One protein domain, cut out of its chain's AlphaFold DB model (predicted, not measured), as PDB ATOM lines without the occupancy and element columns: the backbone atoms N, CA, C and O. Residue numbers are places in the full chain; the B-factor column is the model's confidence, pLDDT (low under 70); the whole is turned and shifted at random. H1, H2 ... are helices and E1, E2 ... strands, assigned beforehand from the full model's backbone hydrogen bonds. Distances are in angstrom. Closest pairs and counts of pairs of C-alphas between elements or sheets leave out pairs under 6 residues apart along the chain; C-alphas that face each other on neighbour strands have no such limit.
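AT A GLANCE: This is residues 524 to 587 of the 587 residues of an uncharacterized protein of Vespula vulgaris (UniProt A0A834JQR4). With little regular structure, this is a small sheet of three strands with one helix, H1, off one end of it; the long loop of residues 540 to 565 folds back beside E3, where residues 554 to 555 pair with it. The printed part has 64 residues, with E1, E2, E3 and H1 in chain order, under half of them in these elements; the class is mixed. The sheet, E2 E1 E3, is mixed. The whole is compact, radius of gyration of the C-alphas 12.2 A, spanning 35 by 23 by 21 A.

IN THESE COORDINATES: E1, residues 524 to 528, begins at C-alpha (-182.538, 146.335, -46.056) and is 13.2 A long. E2, residues 534 to 539, is 16.2 A. E3, residues 566 to 569, is 9.6 A. H1, residues 577 to 586, is 14.7 A and ends at C-alpha (-169.992, 159.236, -34.588).

HOW THE PARTS SIT: E1 and E2 form an antiparallel hairpin at 157 degrees, N 527 to O 535 being 2.8 A. E1 and E3 are parallel at 25 degrees, N 526 to O 567 being 2.8 A. H1 is not on the sheet, and its O i to N i+4 pairs are all within hydrogen-bond range.

THE WHOLE: The printed part has no cut. E2 to E3 is a long link. Residues 541 to 542, 544, 557 to 563 and 587 have pLDDT under 70.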
ATOM      1  N   ILE A 524    -182.232 145.534 -47.241       87.56
ATOM      2  CA  ILE A 524    -182.538 146.335 -46.056       87.56
ATOM      3  C   ILE A 524    -181.416 146.128 -45.038       87.56
ATOM      4  O   ILE A 524    -181.026 144.993 -44.757       87.56
ATOM      5  N   VAL A 525    -180.911 147.211 -44.449       90.94
ATOM      6  CA  VAL A 525    -179.876 147.163 -43.411       90.94
ATOM      7  C   VAL A 525    -180.444 147.690 -42.097       90.94
ATOM      8  O   VAL A 525    -180.815 148.858 -41.991       90.94
ATOM      9  N   LEU A 526    -180.483 146.823 -41.083       91.69
ATOM     10  CA  LEU A 526    -180.771 147.190 -39.699       91.69
ATOM     11  C   LEU A 526    -179.466 147.264 -38.923       91.69
ATOM     12  O   LEU A 526    -178.740 146.280 -38.826       91.69
ATOM     13  N   MET A 527    -179.194 148.405 -38.315       92.06
ATOM     14  CA  MET A 527    -177.930 148.690 -37.657       92.06
ATOM     15  C   MET A 527    -178.174 149.029 -36.194       92.06
ATOM     16  O   MET A 527    -178.772 150.053 -35.886       92.06
ATOM     17  N   THR A 528    -177.739 148.168 -35.279       91.06
ATOM     18  CA  THR A 528    -177.900 148.393 -33.836       91.06
ATOM     19  C   THR A 528    -176.601 148.935 -33.260       91.06
ATOM     20  O   THR A 528    -175.558 148.300 -33.385       91.06
ATOM     21  N   LEU A 529    -176.651 150.111 -32.639       90.31
ATOM     22  CA  LEU A 529    -175.511 150.711 -31.951       90.31
ATOM     23  C   LEU A 529    -175.295 150.077 -30.576       90.31
ATOM     24  O   LEU A 529    -176.196 149.467 -30.001       90.31
ATOM     25  N   LYS A 530    -174.124 150.320 -29.978       87.25
ATOM     26  CA  LYS A 530    -173.830 149.913 -28.592       87.25
ATOM     27  C   LYS A 530    -174.778 150.538 -27.557       87.25
ATOM     28  O   LYS A 530    -174.962 149.986 -26.479       87.25
ATOM     29  N   SER A 531    -175.400 151.670 -27.893       88.75
ATOM     30  CA  SER A 531    -176.447 152.324 -27.100       88.75
ATOM     31  C   SER A 531    -177.813 151.624 -27.174       88.75
ATOM     32  O   SER A 531    -178.780 152.140 -26.619       88.75
ATOM     33  N   ASN A 532    -177.911 150.479 -27.860       87.06
ATOM     34  CA  ASN A 532    -179.151 149.766 -28.193       87.06
ATOM     35  C   ASN A 532    -180.134 150.561 -29.070       87.06
ATOM     36  O   ASN A 532    -181.288 150.169 -29.209       87.06
ATOM     37  N   LYS A 533    -179.695 151.659 -29.697       86.75
ATOM     38  CA  LYS A 533    -180.475 152.337 -30.739       86.75
ATOM     39  C   LYS A 533    -180.337 151.581 -32.056       86.75
ATOM     40  O   LYS A 533    -179.217 151.264 -32.457       86.75
ATOM     41  N   THR A 534    -181.450 151.329 -32.734       88.69
ATOM     42  CA  THR A 534    -181.469 150.664 -34.040       88.69
ATOM     43  C   THR A 534    -181.808 151.669 -35.131       88.69
ATOM     44  O   THR A 534    -182.786 152.402 -35.030       88.69
ATOM     45  N   TYR A 535    -180.987 151.692 -36.174       87.00
ATOM     46  CA  TYR A 535    -181.164 152.490 -37.378       87.00
ATOM     47  C   TYR A 535    -181.581 151.575 -38.519       87.00
ATOM     48  O   TYR A 535    -181.122 150.434 -38.614       87.00
ATOM     49  N   PHE A 536    -182.438 152.093 -39.385       90.62
ATOM     50  CA  PHE A 536    -182.977 151.391 -40.536       90.62
ATOM     51  C   PHE A 536    -182.629 152.176 -41.797       90.62
ATOM     52  O   PHE A 536    -182.777 153.397 -41.827       90.62
ATOM     53  N   SER A 537    -182.144 151.483 -42.825       86.56
ATOM     54  CA  SER A 537    -181.922 152.080 -44.139       86.56
ATOM     55  C   SER A 537    -182.144 151.059 -45.249       86.56
ATOM     56  O   SER A 537    -181.842 149.869 -45.095       86.56
ATOM     57  N   ARG A 538    -182.660 151.541 -46.380       85.81
ATOM     58  CA  ARG A 538    -182.870 150.767 -47.604       85.81
ATOM     59  C   ARG A 538    -181.800 151.156 -48.611       85.81
ATOM     60  O   ARG A 538    -181.609 152.337 -48.884       85.81
ATOM     61  N   ILE A 539    -181.113 150.165 -49.167       83.12
ATOM     62  CA  ILE A 539    -180.080 150.408 -50.174       83.12
ATOM     63  C   ILE A 539    -180.709 150.189 -51.546       83.12
ATOM     64  O   ILE A 539    -181.055 149.067 -51.916       83.12
ATOM     65  N   THR A 540    -180.905 151.285 -52.276       75.56
ATOM     66  CA  THR A 540    -181.593 151.311 -53.578       75.56
ATOM     67  C   THR A 540    -180.635 151.300 -54.770       75.56
ATOM     68  O   THR A 540    -181.077 151.109 -55.898       75.56
ATOM     69  N   ASP A 541    -179.336 151.500 -54.545       65.38
ATOM     70  CA  ASP A 541    -178.313 151.734 -55.576       65.38
ATOM     71  C   ASP A 541    -177.261 150.609 -55.694       65.38
ATOM     72  O   ASP A 541    -176.295 150.723 -56.450       65.38
ATOM     73  N   GLY A 542    -177.448 149.495 -54.981       64.44
ATOM     74  CA  GLY A 542    -176.483 148.396 -54.913       64.44
ATOM     75  C   GLY A 542    -176.834 147.176 -55.770       64.44
ATOM     76  O   GLY A 542    -177.989 146.768 -55.877       64.44
ATOM     77  N   VAL A 543    -175.807 146.513 -56.315       73.44
ATOM     78  CA  VAL A 543    -175.939 145.149 -56.850       73.44
ATOM     79  C   VAL A 543    -176.118 144.194 -55.665       73.44
ATOM     80  O   VAL A 543    -175.173 143.933 -54.924       73.44
ATOM     81  N   SER A 544    -177.337 143.697 -55.467       67.00
ATOM     82  CA  SER A 544    -177.660 142.719 -54.423       67.00
ATOM     83  C   SER A 544    -177.123 141.320 -54.810       67.00
ATOM     84  O   SER A 544    -177.307 140.902 -55.957       67.00
ATOM     85  N   PRO A 545    -176.495 140.538 -53.903       72.81
ATOM     86  CA  PRO A 545    -176.304 140.805 -52.477       72.81
ATOM     87  C   PRO A 545    -175.215 141.835 -52.210       72.81
ATOM     88  O   PRO A 545    -174.124 141.758 -52.780       72.81
ATOM     89  N   LEU A 546    -175.468 142.711 -51.240       76.31
ATOM     90  CA  LEU A 546    -174.422 143.571 -50.703       76.31
ATOM     91  C   LEU A 546    -173.268 142.738 -50.140       76.31
ATOM     92  O   LEU A 546    -173.441 141.876 -49.277       76.31
ATOM     93  N   THR A 547    -172.064 143.015 -50.631       78.06
ATOM     94  CA  THR A 547    -170.834 142.409 -50.124       78.06
ATOM     95  C   THR A 547    -170.071 143.443 -49.310       78.06
ATOM     96  O   THR A 547    -169.459 144.373 -49.828       78.06
ATOM     97  N   PHE A 548    -170.109 143.288 -47.991       81.19
ATOM     98  CA  PHE A 548    -169.358 144.147 -47.086       81.19
ATOM     99  C   PHE A 548    -167.999 143.510 -46.793       81.19
ATOM    100  O   PHE A 548    -167.889 142.610 -45.963       81.19
ATOM    101  N   ASN A 549    -166.934 143.984 -47.444       83.94
ATOM    102  CA  ASN A 549    -165.583 143.452 -47.210       83.94
ATOM    103  C   ASN A 549    -165.082 143.693 -45.772       83.94
ATOM    104  O   ASN A 549    -164.267 142.925 -45.261       83.94
ATOM    105  N   PHE A 550    -165.588 144.738 -45.111       86.69
ATOM    106  CA  PHE A 550    -165.209 145.142 -43.754       86.69
ATOM    107  C   PHE A 550    -166.170 144.640 -42.662       86.69
ATOM    108  O   PHE A 550    -165.840 144.742 -41.481       86.69
ATOM    109  N   LEU A 551    -167.314 144.050 -43.031       88.44
ATOM    110  CA  LEU A 551    -168.274 143.468 -42.088       88.44
ATOM    111  C   LEU A 551    -168.329 141.936 -42.240       88.44
ATOM    112  O   LEU A 551    -167.891 141.345 -43.233       88.44
ATOM    113  N   LYS A 552    -168.848 141.264 -41.219       86.44
ATOM    114  CA  LYS A 552    -169.319 139.874 -41.262       86.44
ATOM    115  C   LYS A 552    -170.794 139.867 -40.864       86.44
ATOM    116  O   LYS A 552    -171.128 139.356 -39.798       86.44
ATOM    117  N   PRO A 553    -171.662 140.482 -41.679       81.06
ATOM    118  CA  PRO A 553    -173.044 140.677 -41.294       81.06
ATOM    119  C   PRO A 553    -173.767 139.333 -41.201       81.06
ATOM    120  O   PRO A 553    -173.498 138.408 -41.978       81.06
ATOM    121  N   LYS A 554    -174.706 139.225 -40.261       84.56
ATOM    122  CA  LYS A 554    -175.591 138.063 -40.174       84.56
ATOM    123  C   LYS A 554    -176.849 138.343 -40.988       84.56
ATOM    124  O   LYS A 554    -177.584 139.291 -40.713       84.56
ATOM    125  N   LEU A 555    -177.083 137.508 -41.997       82.88
ATOM    126  CA  LEU A 555    -178.335 137.502 -42.745       82.88
ATOM    127  C   LEU A 555    -179.430 136.972 -41.813       82.88
ATOM    128  O   LEU A 555    -179.250 135.905 -41.222       82.88
ATOM    129  N   VAL A 556    -180.529 137.709 -41.651       83.69
ATOM    130  CA  VAL A 556    -181.662 137.237 -40.843       83.69
ATOM    131  C   VAL A 556    -182.497 136.302 -41.716       83.69
ATOM    132  O   VAL A 556    -183.023 136.759 -42.732       83.69
ATOM    133  N   PRO A 557    -182.612 135.004 -41.378       65.50
ATOM    134  CA  PRO A 557    -183.200 134.042 -42.293       65.50
ATOM    135  C   PRO A 557    -184.730 134.105 -42.411       65.50
ATOM    136  O   PRO A 557    -185.308 133.452 -43.272       65.50
ATOM    137  N   GLU A 558    -185.390 134.881 -41.554       57.66
ATOM    138  CA  GLU A 558    -186.832 134.776 -41.303       57.66
ATOM    139  C   GLU A 558    -187.726 135.587 -42.262       57.66
ATOM    140  O   GLU A 558    -188.943 135.491 -42.156       57.66
ATOM    141  N   VAL A 559    -187.183 136.353 -43.225       57.91
ATOM    142  CA  VAL A 559    -187.992 137.308 -44.031       57.91
ATOM    143  C   VAL A 559    -187.778 137.190 -45.553       57.91
ATOM    144  O   VAL A 559    -188.038 138.118 -46.314       57.91
ATOM    145  N   PHE A 560    -187.314 136.043 -46.054       55.16
ATOM    146  CA  PHE A 560    -186.922 135.927 -47.469       55.16
ATOM    147  C   PHE A 560    -188.055 135.911 -48.499       55.16
ATOM    148  O   PHE A 560    -187.763 135.992 -49.690       55.16
ATOM    149  N   ASN A 561    -189.321 135.819 -48.092       52.38
ATOM    150  CA  ASN A 561    -190.377 135.503 -49.054       52.38
ATOM    151  C   ASN A 561    -191.017 136.719 -49.742       52.38
ATOM    152  O   ASN A 561    -191.709 136.513 -50.735       52.38
ATOM    153  N   THR A 562    -190.763 137.963 -49.302       56.44
ATOM    154  CA  THR A 562    -191.487 139.116 -49.887       56.44
ATOM    155  C   THR A 562    -190.740 140.456 -49.958       56.44
ATOM    156  O   THR A 562    -191.055 141.239 -50.847       56.44
ATOM    157  N   PHE A 563    -189.734 140.737 -49.114       57.94
ATOM    158  CA  PHE A 563    -189.229 142.119 -48.931       57.94
ATOM    159  C   PHE A 563    -187.726 142.346 -49.183       57.94
ATOM    160  O   PHE A 563    -187.182 143.393 -48.840       57.94
ATOM    161  N   GLY A 564    -187.039 141.401 -49.826       73.44
ATOM    162  CA  GLY A 564    -185.587 141.477 -50.022       73.44
ATOM    163  C   GLY A 564    -184.796 141.008 -48.796       73.44
ATOM    164  O   GLY A 564    -185.353 140.501 -47.822       73.44
ATOM    165  N   ARG A 565    -183.462 141.070 -48.864       84.06
ATOM    166  CA  ARG A 565    -182.592 140.534 -47.803       84.06
ATOM    167  C   ARG A 565    -182.445 141.545 -46.677       84.06
ATOM    168  O   ARG A 565    -182.057 142.683 -46.923       84.06
ATOM    169  N   ILE A 566    -182.671 141.101 -45.444       89.00
ATOM    170  CA  ILE A 566    -182.419 141.906 -44.248       89.00
ATOM    171  C   ILE A 566    -181.045 141.563 -43.665       89.00
ATOM    172  O   ILE A 566    -180.787 140.438 -43.219       89.00
ATOM    173  N   TRP A 567    -180.170 142.562 -43.632       90.00
ATOM    174  CA  TRP A 567    -178.859 142.514 -43.000       90.00
ATOM    175  C   TRP A 567    -178.945 143.141 -41.610       90.00
ATOM    176  O   TRP A 567    -179.190 144.340 -41.486       90.00
ATOM    177  N   ARG A 568    -178.725 142.350 -40.555       91.94
ATOM    178  CA  ARG A 568    -178.589 142.887 -39.197       91.94
ATOM    179  C   ARG A 568    -177.109 143.125 -38.913       91.94
ATOM    180  O   ARG A 568    -176.336 142.170 -38.890       91.94
ATOM    181  N   LEU A 569    -176.746 144.387 -38.713       92.88
ATOM    182  CA  LEU A 569    -175.421 144.847 -38.318       92.88
ATOM    183  C   LEU A 569    -175.424 145.178 -36.828       92.88
ATOM    184  O   LEU A 569    -176.175 146.042 -36.370       92.88
ATOM    185  N   VAL A 570    -174.565 144.508 -36.071       93.25
ATOM    186  CA  VAL A 570    -174.212 144.874 -34.695       93.25
ATOM    187  C   VAL A 570    -172.749 145.328 -34.641       93.25
ATOM    188  O   VAL A 570    -171.982 144.995 -35.546       93.25
ATOM    189  N   PRO A 571    -172.300 146.050 -33.597       90.44
ATOM    190  CA  PRO A 571    -170.927 146.556 -33.541       90.44
ATOM    191  C   PRO A 571    -169.879 145.432 -33.616       90.44
ATOM    192  O   PRO A 571    -168.825 145.600 -34.215       90.44
ATOM    193  N   GLY A 572    -170.221 144.236 -33.125       90.69
ATOM    194  CA  GLY A 572    -169.372 143.047 -33.230       90.69
ATOM    195  C   GLY A 572    -169.247 142.441 -34.636       90.69
ATOM    196  O   GLY A 572    -168.460 141.511 -34.812       90.69
ATOM    197  N   ASP A 573    -169.991 142.927 -35.634       92.56
ATOM    198  CA  ASP A 573    -169.889 142.440 -37.016       92.56
ATOM    199  C   ASP A 573    -168.749 143.119 -37.794       92.56
ATOM    200  O   ASP A 573    -168.397 142.662 -38.885       92.56
ATOM    201  N   PHE A 574    -168.136 144.182 -37.262       90.88
ATOM    202  CA  PHE A 574    -166.966 144.816 -37.871       90.88
ATOM    203  C   PHE A 574    -165.736 143.914 -37.761       90.88
ATOM    204  O   PHE A 574    -165.392 143.400 -36.698       90.88
ATOM    205  N   ARG A 575    -165.039 143.712 -38.886       91.38
ATOM    206  CA  ARG A 575    -163.787 142.937 -38.907       91.38
ATOM    207  C   ARG A 575    -162.619 143.699 -38.285       91.38
ATOM    208  O   ARG A 575    -161.700 143.063 -37.778       91.38
ATOM    209  N   ASP A 576    -162.647 145.027 -38.369       91.69
ATOM    210  CA  ASP A 576    -161.644 145.921 -37.792       91.69
ATOM    211  C   ASP A 576    -162.218 146.617 -36.553       91.69
ATOM    212  O   ASP A 576    -163.216 147.339 -36.628       91.69
ATOM    213  N   ILE A 577    -161.555 146.421 -35.415       89.19
ATOM    214  CA  ILE A 577    -161.938 147.002 -34.127       89.19
ATOM    215  C   ILE A 577    -161.852 148.536 -34.123       89.19
ATOM    216  O   ILE A 577    -162.574 149.205 -33.383       89.19
ATOM    217  N   ASN A 578    -161.007 149.122 -34.979       90.62
ATOM    218  CA  ASN A 578    -160.922 150.573 -35.119       90.62
ATOM    219  C   ASN A 578    -162.162 151.135 -35.827       90.62
ATOM    220  O   ASN A 578    -162.636 152.209 -35.459       90.62
ATOM    221  N   CYS A 579    -162.716 150.397 -36.797       86.56
ATOM    222  CA  CYS A 579    -163.970 150.764 -37.450       86.56
ATOM    223  C   CYS A 579    -165.143 150.686 -36.473       86.56
ATOM    224  O   CYS A 579    -165.966 151.590 -36.475       86.56
ATOM    225  N   GLU A 580    -165.185 149.673 -35.601       87.75
ATOM    226  CA  GLU A 580    -166.196 149.584 -34.539       87.75
ATOM    227  C   GLU A 580    -166.127 150.795 -33.591       87.75
ATOM    228  O   GLU A 580    -167.152 151.392 -33.256       87.75
ATOM    229  N   SER A 581    -164.919 151.179 -33.167       85.44
ATOM    230  CA  SER A 581    -164.708 152.325 -32.273       85.44
ATOM    231  C   SER A 581    -165.124 153.651 -32.919       85.44
ATOM    232  O   SER A 581    -165.835 154.442 -32.303       85.44
ATOM    233  N   LEU A 582    -164.734 153.873 -34.179       86.50
ATOM    234  CA  LEU A 582    -165.109 155.065 -34.944       86.50
ATOM    235  C   LEU A 582    -166.618 155.120 -35.201       86.50
ATOM    236  O   LEU A 582    -167.248 156.165 -35.081       86.50
ATOM    237  N   PHE A 583    -167.206 153.980 -35.539       81.50
ATOM    238  CA  PHE A 583    -168.627 153.875 -35.814       81.50
ATOM    239  C   PHE A 583    -169.475 154.209 -34.572       81.50
ATOM    240  O   PHE A 583    -170.447 154.948 -34.679       81.50
ATOM    241  N   ASN A 584    -169.059 153.750 -33.388       79.88
ATOM    242  CA  ASN A 584    -169.717 154.074 -32.115       79.88
ATOM    243  C   ASN A 584    -169.377 155.470 -31.554       79.88
ATOM    244  O   ASN A 584    -169.916 155.834 -30.514       79.88
ATOM    245  N   SER A 585    -168.431 156.213 -32.139       83.12
ATOM    246  CA  SER A 585    -168.102 157.573 -31.679       83.12
ATOM    247  C   SER A 585    -168.825 158.657 -32.474       83.12
ATOM    248  O   SER A 585    -169.003 159.766 -31.971       83.12
ATOM    249  N   ILE A 586    -169.237 158.340 -33.705       74.12
ATOM    250  CA  ILE A 586    -169.992 159.236 -34.588       74.12
ATOM    251  C   ILE A 586    -171.483 159.279 -34.208       74.12
ATOM    252  O   ILE A 586    -172.130 160.303 -34.429       74.12
ATOM    253  N   TYR A 587    -172.010 158.201 -33.617       63.22
ATOM    254  CA  TYR A 587    -173.415 158.042 -33.227       63.22
ATOM    255  C   TYR A 587    -173.555 157.639 -31.761       63.22
ATOM    256  O   TYR A 587    -174.534 158.090 -31.114       63.22
TER     257      TYR A 587